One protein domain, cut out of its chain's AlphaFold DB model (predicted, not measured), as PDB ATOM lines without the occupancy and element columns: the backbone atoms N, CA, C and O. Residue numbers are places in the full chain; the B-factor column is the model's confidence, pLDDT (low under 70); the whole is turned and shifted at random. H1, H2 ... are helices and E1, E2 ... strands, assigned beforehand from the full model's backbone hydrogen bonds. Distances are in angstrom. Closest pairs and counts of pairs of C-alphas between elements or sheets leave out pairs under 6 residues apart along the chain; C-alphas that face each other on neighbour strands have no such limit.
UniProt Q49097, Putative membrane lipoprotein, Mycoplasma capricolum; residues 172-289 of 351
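What this domain is: This is residues 172 to 289 of the 351 residues of the protein "Putative membrane lipoprotein" of Mycoplasma capricolum (UniProt Q49097). This is an elongated, mostly helical domain with the short helix H5 at its middle, between the long helix H2 on one side and H3, H4 and the small two-stranded hairpin E1 E2 on the other. Beyond H2, at the far end from the hairpin, lie the short helices H1 and H6, and residues 261 to 272 run lengthwise from the hairpin to H6. The printed part has 118 residues, with six named helices and two named strands in the order H1 H2 H3 H4 H5 E1 E2 H6; the sheet, E1 - E2, is antiparallel. It is only just compact, close to loose, with a radius of gyration of the C-alphas of 15.8 A and spans of 51 by 30 by 26 A.

How they stand to each other: H1, residues 172 to 176, is close to but not clearly touching H2, residues 179 to 197; their closest C-alphas, of Tyr 174 and Arg 182, are 6.9 A apart. H2 has a kink of 26 degrees near residue 189. With residues 191 to 195 alone it only just touches H5, residues 237 to 242, with 3 pairs of C-alphas within 8 A; the closest, of Met 191 and Asn 239, are 7.0 A apart. H2 and H5 run the same way at a steep tilt of 48 degrees. H3, residues 205 to 213, touches H5 at a steep tilt of 55 degrees, the closest C-alphas being those of Ile 209 and Ala 241, 6.7 A apart. H4, residues 219 to 231, only just touches H5, with 3 pairs of C-alphas within 8 A, made by its residues 222 to 226 alone; the C-alphas of Ile 222 and Tyr 237 are closest, at 6.0 A. H4 and H5 are about perpendicular, at 86 degrees. E1, residues 247 to 250, and E2, residues 256 to 260, form a hairpin, with N 249 and O 258 at 2.8 A and N 260 and O 247 at 2.8 A, within hydrogen-bond range. The closest C-alphas of H5 and E1, of Ala 241 and Leu 247, are 7.0 A apart. H6, residues 273 to 276, touches no helix and is apart from H1 and H2, among others. Every O i to N i+4 pair is within hydrogen-bond range in H3, H4 and H5; H2 has 14 of 15, H1 has 0 of 1 but 1 of 2 O i to N i+3 pairs, and H6 is too short for an O i to N i+4 pair.

Where its parts are: H1 begins at C-alpha 172, at (30.795, -20.542, 54.037), and is 6.7 A long. H2 is 26.4 A long, H3 12.1 A, H4 18.6 A and H5 8.8 A. E1 begins at C-alpha 247, at (15.563, 11.725, 50.825), and is 9.8 A long; E2 is 10.8 A long. H6 is 4.8 A long and ends at C-alpha 276, at (15.130, -16.810, 58.966).

The domain as a whole: The C-alphas of Gln 253 and Gly 278 are the two farthest apart, at 51.4 A. The printed part has no cut. The link from E2 to H6, 12 residues, is long, and residues 277 to 289 hold no named element. The mean pLDDT of the printed part is 84.1; residue 270 and residues 280 to 289 are under 70.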
ATOM      1  N   GLU A 172      29.453 -20.593  53.469       90.25
ATOM      2  CA  GLU A 172      30.795 -20.542  54.037       90.25
ATOM      3  C   GLU A 172      31.571 -19.349  53.476       90.25
ATOM      4  O   GLU A 172      32.318 -18.691  54.203       90.25
ATOM      5  N   LYS A 173      31.367 -19.031  52.191       91.75
ATOM      6  CA  LYS A 173      31.851 -17.786  51.582       91.75
ATOM      7  C   LYS A 173      31.194 -16.567  52.220       91.75
ATOM      8  O   LYS A 173      31.909 -15.646  52.606       91.75
ATOM      9  N   TYR A 174      29.873 -16.579  52.390       92.38
ATOM     10  CA  TYR A 174      29.134 -15.484  53.025       92.38
ATOM     11  C   TYR A 174      29.613 -15.216  54.463       92.38
ATOM     12  O   TYR A 174      29.793 -14.065  54.858       92.38
ATOM     13  N   LEU A 175      29.908 -16.259  55.244       90.56
ATOM     14  CA  LEU A 175      30.416 -16.111  56.613       90.56
ATOM     15  C   LEU A 175      31.779 -15.405  56.691       90.56
ATOM     16  O   LEU A 175      32.065 -14.759  57.700       90.56
ATOM     17  N   LYS A 176      32.598 -15.476  55.639       94.12
ATOM     18  CA  LYS A 176      33.907 -14.804  55.575       94.12
ATOM     19  C   LYS A 176      33.814 -13.325  55.195       94.12
ATOM     20  O   LYS A 176      34.801 -12.611  55.346       94.12
ATOM     21  N   LEU A 177      32.651 -12.872  54.726       92.44
ATOM     22  CA  LEU A 177      32.421 -11.480  54.357       92.44
ATOM     23  C   LEU A 177      32.378 -10.580  55.593       92.44
ATOM     24  O   LEU A 177      31.797 -10.939  56.627       92.44
ATOM     25  N   ASN A 178      32.935  -9.379  55.461       89.50
ATOM     26  CA  ASN A 178      32.784  -8.313  56.442       89.50
ATOM     27  C   ASN A 178      31.366  -7.700  56.388       89.50
ATOM     28  O   ASN A 178      30.568  -8.003  55.503       89.50
ATOM     29  N   LEU A 179      31.033  -6.825  57.343       83.94
ATOM     30  CA  LEU A 179      29.680  -6.261  57.458       83.94
ATOM     31  C   LEU A 179      29.220  -5.513  56.193       83.94
ATOM     32  O   LEU A 179      28.054  -5.623  55.824       83.94
ATOM     33  N   GLN A 180      30.121  -4.778  55.532       85.69
ATOM     34  CA  GLN A 180      29.796  -4.050  54.303       85.69
ATOM     35  C   GLN A 180      29.541  -5.018  53.149       85.69
ATOM     36  O   GLN A 180      28.547  -4.892  52.448       85.69
ATOM     37  N   GLU A 181      30.398  -6.023  52.988       91.06
ATOM     38  CA  GLU A 181      30.253  -7.025  51.929       91.06
ATOM     39  C   GLU A 181      28.970  -7.855  52.093       91.06
ATOM     40  O   GLU A 181      28.301  -8.162  51.106       91.06
ATOM     41  N   ARG A 182      28.589  -8.184  53.336       88.94
ATOM     42  CA  ARG A 182      27.301  -8.834  53.629       88.94
ATOM     43  C   ARG A 182      26.130  -7.927  53.279       88.94
ATOM     44  O   ARG A 182      25.199  -8.384  52.623       88.94
ATOM     45  N   PHE A 183      26.199  -6.648  53.661       87.44
ATOM     46  CA  PHE A 183      25.193  -5.665  53.268       87.44
ATOM     47  C   PHE A 183      25.060  -5.598  51.746       87.44
ATOM     48  O   PHE A 183      23.949  -5.715  51.250       87.44
ATOM     49  N   ASP A 184      26.158  -5.480  51.000       89.38
ATOM     50  CA  ASP A 184      26.119  -5.386  49.537       89.38
ATOM     51  C   ASP A 184      25.516  -6.655  48.902       89.38
ATOM     52  O   ASP A 184      24.680  -6.567  47.995       89.38
ATOM     53  N   PHE A 185      25.887  -7.836  49.412       91.19
ATOM     54  CA  PHE A 185      25.343  -9.127  48.982       91.19
ATOM     55  C   PHE A 185      23.829  -9.224  49.213       91.19
ATOM     56  O   PHE A 185      23.074  -9.552  48.292       91.19
ATOM     57  N   ASP A 186      23.386  -8.921  50.434       88.25
ATOM     58  CA  ASP A 186      21.985  -9.030  50.833       88.25
ATOM     59  C   ASP A 186      21.128  -7.953  50.167       88.25
ATOM     60  O   ASP A 186      20.034  -8.227  49.665       88.25
ATOM     61  N   ASN A 187      21.653  -6.731  50.098       88.44
ATOM     62  CA  ASN A 187      20.977  -5.596  49.501       88.44
ATOM     63  C   ASN A 187      20.705  -5.830  48.019       88.44
ATOM     64  O   ASN A 187      19.595  -5.578  47.566       88.44
ATOM     65  N   LYS A 188      21.666  -6.376  47.265       90.56
ATOM     66  CA  LYS A 188      21.459  -6.691  45.847       90.56
ATOM     67  C   LYS A 188      20.246  -7.605  45.641       90.56
ATOM     68  O   LYS A 188      19.359  -7.280  44.855       90.56
ATOM     69  N   LYS A 189      20.177  -8.716  46.377       88.06
ATOM     70  CA  LYS A 189      19.067  -9.683  46.281       88.06
ATOM     71  C   LYS A 189      17.742  -9.081  46.742       88.06
ATOM     72  O   LYS A 189      16.705  -9.315  46.123       88.06
ATOM     73  N   TYR A 190      17.773  -8.289  47.813       86.56
ATOM     74  CA  TYR A 190      16.601  -7.568  48.295       86.56
ATOM     75  C   TYR A 190      16.074  -6.583  47.243       86.56
ATOM     76  O   TYR A 190      14.876  -6.574  46.958       86.56
ATOM     77  N   MET A 191      16.961  -5.810  46.615       88.38
ATOM     78  CA  MET A 191      16.598  -4.852  45.576       88.38
ATOM     79  C   MET A 191      16.025  -5.536  44.333       88.38
ATOM     80  O   MET A 191      15.026  -5.058  43.815       88.38
ATOM     81  N   GLU A 192      16.553  -6.686  43.907       88.00
ATOM     82  CA  GLU A 192      15.978  -7.465  42.794       88.00
ATOM     83  C   GLU A 192      14.523  -7.895  43.067       88.00
ATOM     84  O   GLU A 192      13.669  -7.879  42.176       88.00
ATOM     85  N   ILE A 193      14.216  -8.281  44.311       84.25
ATOM     86  CA  ILE A 193      12.847  -8.621  44.721       84.25
ATOM     87  C   ILE A 193      11.975  -7.365  44.746       84.25
ATOM     88  O   ILE A 193      10.857  -7.390  44.226       84.25
ATOM     89  N   LEU A 194      12.487  -6.283  45.334       86.00
ATOM     90  CA  LEU A 194      11.759  -5.035  45.499       86.00
ATOM     91  C   LEU A 194      11.424  -4.390  44.150       86.00
ATOM     92  O   LEU A 194      10.263  -4.072  43.907       86.00
ATOM     93  N   GLU A 195      12.399  -4.285  43.244       88.56
ATOM     94  CA  GLU A 195      12.223  -3.773  41.879       88.56
ATOM     95  C   GLU A 195      11.133  -4.544  41.128       88.56
ATOM     96  O   GLU A 195      10.258  -3.938  40.511       88.56
ATOM     97  N   ARG A 196      11.127  -5.881  41.234       85.56
ATOM     98  CA  ARG A 196      10.081  -6.722  40.637       85.56
ATOM     99  C   ARG A 196       8.713  -6.473  41.268       85.56
ATOM    100  O   ARG A 196       7.726  -6.392  40.545       85.56
ATOM    101  N   SER A 197       8.642  -6.357  42.595       83.25
ATOM    102  CA  SER A 197       7.373  -6.138  43.304       83.25
ATOM    103  C   SER A 197       6.748  -4.773  42.998       83.25
ATOM    104  O   SER A 197       5.532  -4.671  42.860       83.25
ATOM    105  N   LEU A 198       7.587  -3.749  42.825       84.38
ATOM    106  CA  LEU A 198       7.184  -2.383  42.496       84.38
ATOM    107  C   LEU A 198       7.074  -2.140  40.983       84.38
ATOM    108  O   LEU A 198       6.774  -1.019  40.579       84.38
ATOM    109  N   GLN A 199       7.318  -3.167  40.159       84.75
ATOM    110  CA  GLN A 199       7.276  -3.099  38.693       84.75
ATOM    111  C   GLN A 199       8.136  -1.954  38.131       84.75
ATOM    112  O   GLN A 199       7.714  -1.199  37.256       84.75
ATOM    113  N   VAL A 200       9.348  -1.803  38.669       84.50
ATOM    114  CA  VAL A 200      10.258  -0.712  38.307       84.50
ATOM    115  C   VAL A 200      10.739  -0.855  36.863       84.50
ATOM    116  O   VAL A 200      11.179  -1.927  36.439       84.50
ATOM    117  N   ASP A 201      10.722   0.252  36.116       84.44
ATOM    118  CA  ASP A 201      11.385   0.323  34.818       84.44
ATOM    119  C   ASP A 201      12.899   0.470  35.011       84.44
ATOM    120  O   ASP A 201      13.445   1.564  35.178       84.44
ATOM    121  N   ASN A 202      13.595  -0.664  34.942       78.31
ATOM    122  CA  ASN A 202      15.044  -0.731  35.098       78.31
ATOM    123  C   ASN A 202      15.836   0.010  34.011       78.31
ATOM    124  O   ASN A 202      17.025   0.258  34.215       78.31
ATOM    125  N   LYS A 203      15.217   0.391  32.884       83.19
ATOM    126  CA  LYS A 203      15.863   1.239  31.870       83.19
ATOM    127  C   LYS A 203      15.803   2.722  32.236       83.19
ATOM    128  O   LYS A 203      16.661   3.478  31.800       83.19
ATOM    129  N   ASN A 204      14.836   3.121  33.065       84.81
ATOM    130  CA  ASN A 204      14.561   4.510  33.435       84.81
ATOM    131  C   ASN A 204      14.440   4.669  34.962       84.81
ATOM    132  O   ASN A 204      13.438   5.154  35.493       84.81
ATOM    133  N   LYS A 205      15.488   4.260  35.684       83.38
ATOM    134  CA  LYS A 205      15.541   4.262  37.157       83.38
ATOM    135  C   LYS A 205      15.278   5.634  37.784       83.38
ATOM    136  O   LYS A 205      14.489   5.744  38.720       83.38
ATOM    137  N   VAL A 206      15.903   6.683  37.246       82.31
ATOM    138  CA  VAL A 206      15.736   8.063  37.736       82.31
ATOM    139  C   VAL A 206      14.298   8.537  37.536       82.31
ATOM    140  O   VAL A 206      13.681   9.047  38.466       82.31
ATOM    141  N   GLU A 207      13.734   8.303  36.352       84.62
ATOM    142  CA  GLU A 207      12.357   8.690  36.040       84.62
ATOM    143  C   GLU A 207      11.340   7.937  36.903       84.62
ATOM    144  O   GLU A 207      10.347   8.511  37.351       84.62
ATOM    145  N   THR A 208      11.619   6.667  37.208       82.62
ATOM    146  CA  THR A 208      10.812   5.880  38.145       82.62
ATOM    147  C   THR A 208      10.749   6.558  39.512       82.62
ATOM    148  O   THR A 208       9.660   6.735  40.052       82.62
ATOM    149  N   ILE A 209      11.887   7.005  40.053       84.44
ATOM    150  CA  ILE A 209      11.919   7.706  41.344       84.44
ATOM    151  C   ILE A 209      11.191   9.042  41.269       84.44
ATOM    152  O   ILE A 209      10.399   9.335  42.163       84.44
ATOM    153  N   LYS A 210      11.426   9.837  40.217       85.56
ATOM    154  CA  LYS A 210      10.755  11.133  40.033       85.56
ATOM    155  C   LYS A 210       9.240  10.974  40.095       85.56
ATOM    156  O   LYS A 210       8.585  11.672  40.866       85.56
ATOM    157  N   LYS A 211       8.704   9.989  39.367       82.44
ATOM    158  CA  LYS A 211       7.271   9.667  39.341       82.44
ATOM    159  C   LYS A 211       6.761   9.124  40.673       82.44
ATOM    160  O   LYS A 211       5.776   9.631  41.195       82.44
ATOM    161  N   GLN A 212       7.420   8.110  41.236       80.00
ATOM    162  CA  GLN A 212       6.947   7.434  42.450       80.00
ATOM    163  C   GLN A 212       7.049   8.312  43.698       80.00
ATOM    164  O   GLN A 212       6.219   8.206  44.597       80.00
ATOM    165  N   ARG A 213       8.075   9.166  43.780       82.56
ATOM    166  CA  ARG A 213       8.360   9.981  44.968       82.56
ATOM    167  C   ARG A 213       7.927  11.435  44.820       82.56
ATOM    168  O   ARG A 213       7.951  12.154  45.819       82.56
ATOM    169  N   ASN A 214       7.530  11.858  43.617       86.00
ATOM    170  CA  ASN A 214       7.238  13.250  43.283       86.00
ATOM    171  C   ASN A 214       8.389  14.178  43.723       86.00
ATOM    172  O   ASN A 214       8.211  15.078  44.547       86.00
ATOM    173  N   ILE A 215       9.601  13.860  43.251       86.19
ATOM    174  CA  ILE A 215      10.837  14.602  43.530       86.19
ATOM    175  C   ILE A 215      11.455  15.014  42.203       86.19
ATOM    176  O   ILE A 215      11.683  14.167  41.342       86.19
ATOM    177  N   GLU A 216      11.806  16.286  42.069       86.31
ATOM    178  CA  GLU A 216      12.718  16.742  41.024       86.31
ATOM    179  C   GLU A 216      14.160  16.556  41.502       86.31
ATOM    180  O   GLU A 216      14.532  17.022  42.579       86.31
ATOM    181  N   ILE A 217      14.967  15.834  40.721       88.62
ATOM    182  CA  ILE A 217      16.377  15.593  41.032       88.62
ATOM    183  C   ILE A 217      17.227  15.482  39.760       88.62
ATOM    184  O   ILE A 217      16.749  14.987  38.729       88.62
ATOM    185  N   LYS A 218      18.473  15.966  39.839       89.88
ATOM    186  CA  LYS A 218      19.491  15.911  38.780       89.88
ATOM    187  C   LYS A 218      20.473  14.767  39.052       89.88
ATOM    188  O   LYS A 218      20.708  14.412  40.205       89.88
ATOM    189  N   ASP A 219      21.106  14.237  38.009       89.44
ATOM    190  CA  ASP A 219      22.088  13.150  38.161       89.44
ATOM    191  C   ASP A 219      23.272  13.564  39.052       89.44
ATOM    192  O   ASP A 219      23.724  12.789  39.889       89.44
ATOM    193  N   THR A 220      23.690  14.832  38.986       91.75
ATOM    194  CA  THR A 220      24.744  15.393  39.849       91.75
ATOM    195  C   THR A 220      24.389  15.368  41.338       91.75
ATOM    196  O   THR A 220      25.271  15.248  42.188       91.75
ATOM    197  N   ASP A 221      23.102  15.483  41.676       92.69
ATOM    198  CA  ASP A 221      22.634  15.422  43.062       92.69
ATOM    199  C   ASP A 221      22.619  13.978  43.574       92.69
ATOM    200  O   ASP A 221      22.986  13.723  44.724       92.69
ATOM    201  N   ILE A 222      22.257  13.032  42.701       92.62
ATOM    202  CA  ILE A 222      22.329  11.591  42.972       92.62
ATOM    203  C   ILE A 222      23.782  11.189  43.228       92.62
ATOM    204  O   ILE A 222      24.075  10.591  44.258       92.62
ATOM    205  N   GLU A 223      24.711  11.587  42.358       93.44
ATOM    206  CA  GLU A 223      26.142  11.305  42.526       93.44
ATOM    207  C   GLU A 223      26.700  11.890  43.830       93.44
ATOM    208  O   GLU A 223      27.471  11.238  44.544       93.44
ATOM    209  N   LYS A 224      26.288  13.117  44.178       93.62
ATOM    210  CA  LYS A 224      26.661  13.765  45.439       93.62
ATOM    211  C   LYS A 224      26.150  12.980  46.645       93.62
ATOM    212  O   LYS A 224      26.908  12.782  47.597       93.62
ATOM    213  N   PHE A 225      24.888  12.555  46.619       94.56
ATOM    214  CA  PHE A 225      24.315  11.725  47.674       94.56
ATOM    215  C   PHE A 225      25.060  10.396  47.787       94.56
ATOM    216  O   PHE A 225      25.496  10.044  48.877       94.56
ATOM    217  N   ASP A 226      25.259   9.691  46.675       95.19
ATOM    218  CA  ASP A 226      25.871   8.362  46.640       95.19
ATOM    219  C   ASP A 226      27.310   8.376  47.149       95.19
ATOM    220  O   ASP A 226      27.730   7.469  47.872       95.19
ATOM    221  N   LYS A 227      28.063   9.437  46.834       95.19
ATOM    222  CA  LYS A 227      29.407   9.638  47.375       95.19
ATOM    223  C   LYS A 227      29.386   9.752  48.901       95.19
ATOM    224  O   LYS A 227      30.127   9.035  49.569       95.19
ATOM    225  N   LEU A 228      28.521  10.610  49.446       92.69
ATOM    226  CA  LEU A 228      28.383  10.786  50.895       92.69
ATOM    227  C   LEU A 228      27.865   9.511  51.568       92.69
ATOM    228  O   LEU A 228      28.393   9.103  52.598       92.69
ATOM    229  N   ALA A 229      26.872   8.856  50.967       91.31
ATOM    230  CA  ALA A 229      26.308   7.606  51.451       91.31
ATOM    231  C   ALA A 229      27.390   6.529  51.562       91.31
ATOM    232  O   ALA A 229      27.515   5.891  52.605       91.31
ATOM    233  N   LYS A 230      28.249   6.397  50.546       89.44
ATOM    234  CA  LYS A 230      29.380   5.466  50.568       89.44
ATOM    235  C   LYS A 230      30.363   5.759  51.705       89.44
ATOM    236  O   LYS A 230      30.811   4.822  52.364       89.44
ATOM    237  N   GLU A 231      30.682   7.028  51.961       89.06
ATOM    238  CA  GLU A 231      31.577   7.433  53.060       89.06
ATOM    239  C   GLU A 231      31.027   7.020  54.434       89.06
ATOM    240  O   GLU A 231      31.784   6.578  55.300       89.06
ATOM    241  N   VAL A 232      29.705   7.090  54.616       85.31
ATOM    242  CA  VAL A 232      29.034   6.724  55.875       85.31
ATOM    243  C   VAL A 232      28.436   5.312  55.875       85.31
ATOM    244  O   VAL A 232      27.702   4.966  56.802       85.31
ATOM    245  N   LYS A 233      28.759   4.482  54.872       84.94
ATOM    246  CA  LYS A 233      28.261   3.098  54.722       84.94
ATOM    247  C   LYS A 233      26.728   3.001  54.696       84.94
ATOM    248  O   LYS A 233      26.129   2.090  55.270       84.94
ATOM    249  N   PHE A 234      26.102   3.975  54.050       85.19
ATOM    250  CA  PHE A 234      24.674   4.025  53.770       85.19
ATOM    251  C   PHE A 234      24.394   3.631  52.316       85.19
ATOM    252  O   PHE A 234      25.295   3.597  51.479       85.19
ATOM    253  N   ASP A 235      23.139   3.299  52.025       90.12
ATOM    254  CA  ASP A 235      22.730   2.884  50.686       90.12
ATOM    255  C   ASP A 235      22.688   4.064  49.707       90.12
ATOM    256  O   ASP A 235      22.534   5.215  50.116       90.12
ATOM    257  N   ASN A 236      22.769   3.777  48.410       92.75
ATOM    258  CA  ASN A 236      22.667   4.799  47.372       92.75
ATOM    259  C   ASN A 236      21.258   5.419  47.317       92.75
ATOM    260  O   ASN A 236      20.290   4.899  47.891       92.75
ATOM    261  N   TYR A 237      21.141   6.548  46.626       92.62
ATOM    262  CA  TYR A 237      19.919   7.333  46.515       92.62
ATOM    263  C   TYR A 237      18.782   6.498  45.931       92.62
ATOM    264  O   TYR A 237      17.661   6.524  46.440       92.62
ATOM    265  N   TYR A 238      19.074   5.712  44.890       91.88
ATOM    266  CA  TYR A 238      18.064   4.932  44.186       91.88
ATOM    267  C   TYR A 238      17.449   3.837  45.066       91.88
ATOM    268  O   TYR A 238      16.229   3.757  45.220       91.88
ATOM    269  N   ASN A 239      18.292   3.035  45.708       91.69
ATOM    270  CA  ASN A 239      17.859   1.990  46.624       91.69
ATOM    271  C   ASN A 239      17.129   2.591  47.828       91.69
ATOM    272  O   ASN A 239      16.078   2.092  48.228       91.69
ATOM    273  N   SER A 240      17.646   3.694  48.376       91.25
ATOM    274  CA  SER A 240      17.003   4.429  49.470       91.25
ATOM    275  C   SER A 240      15.608   4.921  49.080       91.25
ATOM    276  O   SER A 240      14.668   4.825  49.873       91.25
ATOM    277  N   ALA A 241      15.447   5.396  47.843       90.94
ATOM    278  CA  ALA A 241      14.167   5.848  47.326       90.94
ATOM    279  C   ALA A 241      13.145   4.714  47.232       90.94
ATOM    280  O   ALA A 241      12.031   4.863  47.740       90.94
ATOM    281  N   LEU A 242      13.533   3.582  46.642       89.12
ATOM    282  CA  LEU A 242      12.666   2.409  46.515       89.12
ATOM    283  C   LEU A 242      12.327   1.783  47.868       89.12
ATOM    284  O   LEU A 242      11.211   1.315  48.059       89.12
ATOM    285  N   LYS A 243      13.246   1.828  48.835       88.75
ATOM    286  CA  LYS A 243      13.016   1.390  50.223       88.75
ATOM    287  C   LYS A 243      12.078   2.303  51.014       88.75
ATOM    288  O   LYS A 243      11.759   2.000  52.163       88.75
ATOM    289  N   GLY A 244      11.657   3.428  50.432       88.00
ATOM    290  CA  GLY A 244      10.772   4.389  51.080       88.00
ATOM    291  C   GLY A 244      11.469   5.276  52.111       88.00
ATOM    292  O   GLY A 244      10.791   5.886  52.935       88.00
ATOM    293  N   PHE A 245      12.803   5.380  52.094       88.81
ATOM    294  CA  PHE A 245      13.509   6.293  52.993       88.81
ATOM    295  C   PHE A 245      13.231   7.755  52.651       88.81
ATOM    296  O   PHE A 245      12.881   8.104  51.519       88.81
ATOM    297  N   THR A 246      13.394   8.614  53.657       89.25
ATOM    298  CA  THR A 246      13.365  10.068  53.484       89.25
ATOM    299  C   THR A 246      14.626  10.503  52.748       89.25
ATOM    300  O   THR A 246      15.725  10.098  53.125       89.25
ATOM    301  N   LEU A 247      14.466  11.312  51.703       91.69
ATOM    302  CA  LEU A 247      15.563  11.725  50.825       91.69
ATOM    303  C   LEU A 247      15.751  13.241  50.870       91.69
ATOM    304  O   LEU A 247      14.759  13.960  50.997       91.69
ATOM    305  N   PRO A 248      16.980  13.755  50.739       92.00
ATOM    306  CA  PRO A 248      17.186  15.177  50.520       92.00
ATOM    307  C   PRO A 248      16.672  15.601  49.141       92.00
ATOM    308  O   PRO A 248      16.813  14.876  48.159       92.00
ATOM    309  N   VAL A 249      16.102  16.800  49.080       90.81
ATOM    310  CA  VAL A 249      15.760  17.498  47.838       90.81
ATOM    311  C   VAL A 249      16.711  18.671  47.693       90.81
ATOM    312  O   VAL A 249      17.002  19.360  48.675       90.81
ATOM    313  N   TYR A 250      17.183  18.895  46.476       91.75
ATOM    314  CA  TYR A 250      18.182  19.907  46.176       91.75
ATOM    315  C   TYR A 250      17.547  21.097  45.454       91.75
ATOM    316  O   TYR A 250      16.519  20.964  44.791       91.75
ATOM    317  N   ASP A 251      18.114  22.283  45.648       90.31
ATOM    318  CA  ASP A 251      17.800  23.455  44.840       90.31
ATOM    319  C   ASP A 251      18.600  23.457  43.527       90.31
ATOM    320  O   ASP A 251      19.428  22.580  43.267       90.31
ATOM    321  N   ASP A 252      18.387  24.472  42.689       88.06
ATOM    322  CA  ASP A 252      19.088  24.579  41.411       88.06
ATOM    323  C   ASP A 252      20.606  24.731  41.528       88.06
ATOM    324  O   ASP A 252      21.316  24.446  40.562       88.06
ATOM    325  N   GLN A 253      21.099  25.129  42.703       87.44
ATOM    326  CA  GLN A 253      22.518  25.260  43.021       87.44
ATOM    327  C   GLN A 253      23.106  23.975  43.637       87.44
ATOM    328  O   GLN A 253      24.271  23.970  44.041       87.44
ATOM    329  N   GLY A 254      22.324  22.894  43.745       84.19
ATOM    330  CA  GLY A 254      22.751  21.622  44.335       84.19
ATOM    331  C   GLY A 254      22.892  21.668  45.862       84.19
ATOM    332  O   GLY A 254      23.585  20.828  46.459       84.19
ATOM    333  N   LYS A 255      22.291  22.658  46.534       90.00
ATOM    334  CA  LYS A 255      22.217  22.726  48.002       90.00
ATOM    335  C   LYS A 255      20.954  22.035  48.491       90.00
ATOM    336  O   LYS A 255      19.943  22.012  47.803       90.00
ATOM    337  N   VAL A 256      21.007  21.468  49.695       91.62
ATOM    338  CA  VAL A 256      19.841  20.803  50.293       91.62
ATOM    339  C   VAL A 256      18.776  21.857  50.593       91.62
ATOM    340  O   VAL A 256      18.959  22.697  51.470       91.62
ATOM    341  N   LYS A 257      17.665  21.790  49.860       92.00
ATOM    342  CA  LYS A 257      16.473  22.627  50.036       92.00
ATOM    343  C   LYS A 257      15.578  22.096  51.154       92.00
ATOM    344  O   LYS A 257      14.901  22.867  51.826       92.00
ATOM    345  N   GLY A 258      15.557  20.778  51.344       90.25
ATOM    346  CA  GLY A 258      14.735  20.123  52.357       90.25
ATOM    347  C   GLY A 258      14.799  18.603  52.277       90.25
ATOM    348  O   GLY A 258      15.661  18.042  51.604       90.25
ATOM    349  N   LEU A 259      13.869  17.943  52.967       89.88
ATOM    350  CA  LEU A 259      13.719  16.490  52.981       89.88
ATOM    351  C   LEU A 259      12.349  16.100  52.415       89.88
ATOM    352  O   LEU A 259      11.334  16.683  52.793       89.88
ATOM    353  N   LYS A 260      12.310  15.091  51.543       88.00
ATOM    354  CA  LYS A 260      11.083  14.467  51.051       88.00
ATOM    355  C   LYS A 260      10.823  13.169  51.804       88.00
ATOM    356  O   LYS A 260      11.511  12.164  51.594       88.00
ATOM    357  N   VAL A 261       9.800  13.194  52.649       87.12
ATOM    358  CA  VAL A 261       9.246  12.000  53.295       87.12
ATOM    359  C   VAL A 261       8.474  11.176  52.258       87.12
ATOM    360  O   VAL A 261       7.979  11.706  51.262       87.12
ATOM    361  N   ASN A 262       8.452   9.853  52.429       84.31
ATOM    362  CA  ASN A 262       7.576   8.995  51.640       84.31
ATOM    363  C   ASN A 262       6.174   9.003  52.259       84.31
ATOM    364  O   ASN A 262       5.927   8.254  53.198       84.31
ATOM    365  N   ASP A 263       5.286   9.843  51.734       79.94
ATOM    366  CA  ASP A 263       3.908   9.975  52.236       79.94
ATOM    367  C   ASP A 263       2.959   8.885  51.692       79.94
ATOM    368  O   ASP A 263       1.769   8.874  52.001       79.94
ATOM    369  N   ALA A 264       3.467   7.971  50.859       80.06
ATOM    370  CA  ALA A 264       2.721   6.813  50.376       80.06
ATOM    371  C   ALA A 264       2.666   5.690  51.428       80.06
ATOM    372  O   ALA A 264       3.354   5.729  52.450       80.06
ATOM    373  N   SER A 265       1.879   4.646  51.145       78.19
ATOM    374  CA  SER A 265       1.877   3.415  51.940       78.19
ATOM    375  C   SER A 265       3.295   2.876  52.146       78.19
ATOM    376  O   SER A 265       4.142   2.954  51.250       78.19
ATOM    377  N   GLU A 266       3.546   2.308  53.328       79.56
ATOM    378  CA  GLU A 266       4.846   1.726  53.653       79.56
ATOM    379  C   GLU A 266       5.245   0.672  52.612       79.56
ATOM    380  O   GLU A 266       4.459  -0.198  52.232       79.56
ATOM    381  N   VAL A 267       6.496   0.749  52.156       81.38
ATOM    382  CA  VAL A 267       7.055  -0.231  51.226       81.38
ATOM    383  C   VAL A 267       7.137  -1.581  51.929       81.38
ATOM    384  O   VAL A 267       7.780  -1.708  52.975       81.38
ATOM    385  N   GLY A 268       6.493  -2.594  51.344       73.44
ATOM    386  CA  GLY A 268       6.452  -3.945  51.894       73.44
ATOM    387  C   GLY A 268       7.854  -4.492  52.176       73.44
ATOM    388  O   GLY A 268       8.711  -4.559  51.294       73.44
ATOM    389  N   LYS A 269       8.093  -4.902  53.422       72.19
ATOM    390  CA  LYS A 269       9.354  -5.510  53.863       72.19
ATOM    391  C   LYS A 269       9.183  -7.023  53.926       72.19
ATOM    392  O   LYS A 269       8.331  -7.523  54.653       72.19
ATOM    393  N   GLY A 270       9.988  -7.745  53.151       68.69
ATOM    394  CA  GLY A 270      10.074  -9.202  53.239       68.69
ATOM    395  C   GLY A 270      10.892  -9.657  54.450       68.69
ATOM    396  O   GLY A 270      11.688  -8.895  54.998       68.69
ATOM    397  N   SER A 271      10.724 -10.919  54.843       70.25
ATOM    398  CA  SER A 271      11.553 -11.557  55.870       70.25
ATOM    399  C   SER A 271      13.024 -11.601  55.443       70.25
ATOM    400  O   SER A 271      13.338 -12.005  54.320       70.25
ATOM    401  N   SER A 272      13.933 -11.253  56.353       75.38
ATOM    402  CA  SER A 272      15.378 -11.437  56.171       75.38
ATOM    403  C   SER A 272      15.718 -12.925  56.146       75.38
ATOM    404  O   SER A 272      15.373 -13.661  57.070       75.38
ATOM    405  N   VAL A 273      16.402 -13.385  55.096       78.06
ATOM    406  CA  VAL A 273      16.770 -14.804  54.953       78.06
ATOM    407  C   VAL A 273      17.756 -15.222  56.028       78.06
ATOM    408  O   VAL A 273      17.603 -16.293  56.604       78.06
ATOM    409  N   ILE A 274      18.709 -14.341  56.337       79.56
ATOM    410  CA  ILE A 274      19.727 -14.546  57.367       79.56
ATOM    411  C   ILE A 274      19.067 -14.714  58.731       79.56
ATOM    412  O   ILE A 274      19.351 -15.670  59.450       79.56
ATOM    413  N   ASP A 275      18.112 -13.839  59.051       73.81
ATOM    414  CA  ASP A 275      17.353 -13.958  60.291       73.81
ATOM    415  C   ASP A 275      16.426 -15.179  60.257       73.81
ATOM    416  O   ASP A 275      16.117 -15.755  61.291       73.81
ATOM    417  N   SER A 276      16.008 -15.645  59.088       76.38
ATOM    418  CA  SER A 276      15.130 -16.810  58.966       76.38
ATOM    419  C   SER A 276      15.861 -18.151  58.961       76.38
ATOM    420  O   SER A 276      15.179 -19.173  58.987       76.38
ATOM    421  N   LEU A 277      17.199 -18.188  58.928       77.81
ATOM    422  CA  LEU A 277      17.946 -19.445  58.807       77.81
ATOM    423  C   LEU A 277      17.596 -20.432  59.924       77.81
ATOM    424  O   LEU A 277      17.699 -20.114  61.109       77.81
ATOM    425  N   GLY A 278      17.165 -21.635  59.538       72.12
ATOM    426  CA  GLY A 278      16.743 -22.693  60.460       72.12
ATOM    427  C   GLY A 278      15.446 -22.382  61.221       72.12
ATOM    428  O   GLY A 278      15.089 -23.103  62.152       72.12
ATOM    429  N   ARG A 279      14.739 -21.306  60.854       70.44
ATOM    430  CA  ARG A 279      13.502 -20.826  61.481       70.44
ATOM    431  C   ARG A 279      12.402 -20.659  60.433       70.44
ATOM    432  O   ARG A 279      12.656 -20.619  59.233       70.44
ATOM    433  N   ASN A 280      11.156 -20.547  60.888       66.06
ATOM    434  CA  ASN A 280      10.044 -20.232  59.994       66.06
ATOM    435  C   ASN A 280      10.139 -18.753  59.549       66.06
ATOM    436  O   ASN A 280       9.971 -17.881  60.408       66.06
ATOM    437  N   PRO A 281      10.343 -18.459  58.247       67.69
ATOM    438  CA  PRO A 281      10.514 -17.092  57.748       67.69
ATOM    439  C   PRO A 281       9.270 -16.211  57.940       67.69
ATOM    440  O   PRO A 281       9.377 -15.000  58.110       67.69
ATOM    441  N   HIS A 282       8.073 -16.804  57.999       67.12
ATOM    442  CA  HIS A 282       6.824 -16.078  58.266       67.12
ATOM    443  C   HIS A 282       6.677 -15.651  59.733       67.12
ATOM    444  O   HIS A 282       5.756 -14.917  60.081       67.12
ATOM    445  N   ARG A 283       7.558 -16.141  60.613       64.19
ATOM    446  CA  ARG A 283       7.582 -15.811  62.044       64.19
ATOM    447  C   ARG A 283       8.794 -14.966  62.430       64.19
ATOM    448  O   ARG A 283       8.949 -14.637  63.605       64.19
ATOM    449  N   THR A 284       9.653 -14.628  61.474       61.28
ATOM    450  CA  THR A 284      10.817 -13.770  61.690       61.28
ATOM    451  C   THR A 284      10.509 -12.360  61.209       61.28
ATOM    452  O   THR A 284      10.497 -12.087  60.010       61.28
ATOM    453  N   ASN A 285      10.286 -11.464  62.166       53.03
ATOM    454  CA  ASN A 285      10.072 -10.045  61.916       53.03
ATOM    455  C   ASN A 285      11.308  -9.280  62.391       53.03
ATOM    456  O   ASN A 285      11.728  -9.430  63.537       53.03
ATOM    457  N   GLY A 286      11.889  -8.462  61.520       51.31
ATOM    458  CA  GLY A 286      13.069  -7.672  61.848       51.31
ATOM    459  C   GLY A 286      13.582  -6.905  60.638       51.31
ATOM    460  O   GLY A 286      13.537  -7.394  59.514       51.31
ATOM    461  N   LEU A 287      14.050  -5.680  60.869       51.00
ATOM    462  CA  LEU A 287      14.808  -4.911  59.887       51.00
ATOM    463  C   LEU A 287      16.289  -5.156  60.158       51.00
ATOM    464  O   LEU A 287      16.761  -4.810  61.241       51.00
ATOM    465  N   ALA A 288      17.024  -5.694  59.184       54.06
ATOM    466  CA  ALA A 288      18.479  -5.680  59.247       54.06
ATOM    467  C   ALA A 288      18.940  -4.212  59.302       54.06
ATOM    468  O   ALA A 288      18.646  -3.423  58.402       54.06
ATOM    469  N   ARG A 289      19.605  -3.823  60.392       56.41
ATOM    470  CA  ARG A 289      20.164  -2.478  60.564       56.41
ATOM    471  C   ARG A 289      21.679  -2.586  60.532       56.41
ATOM    472  O   ARG A 289      22.268  -3.214  61.409       56.41
TER     473      ARG A 289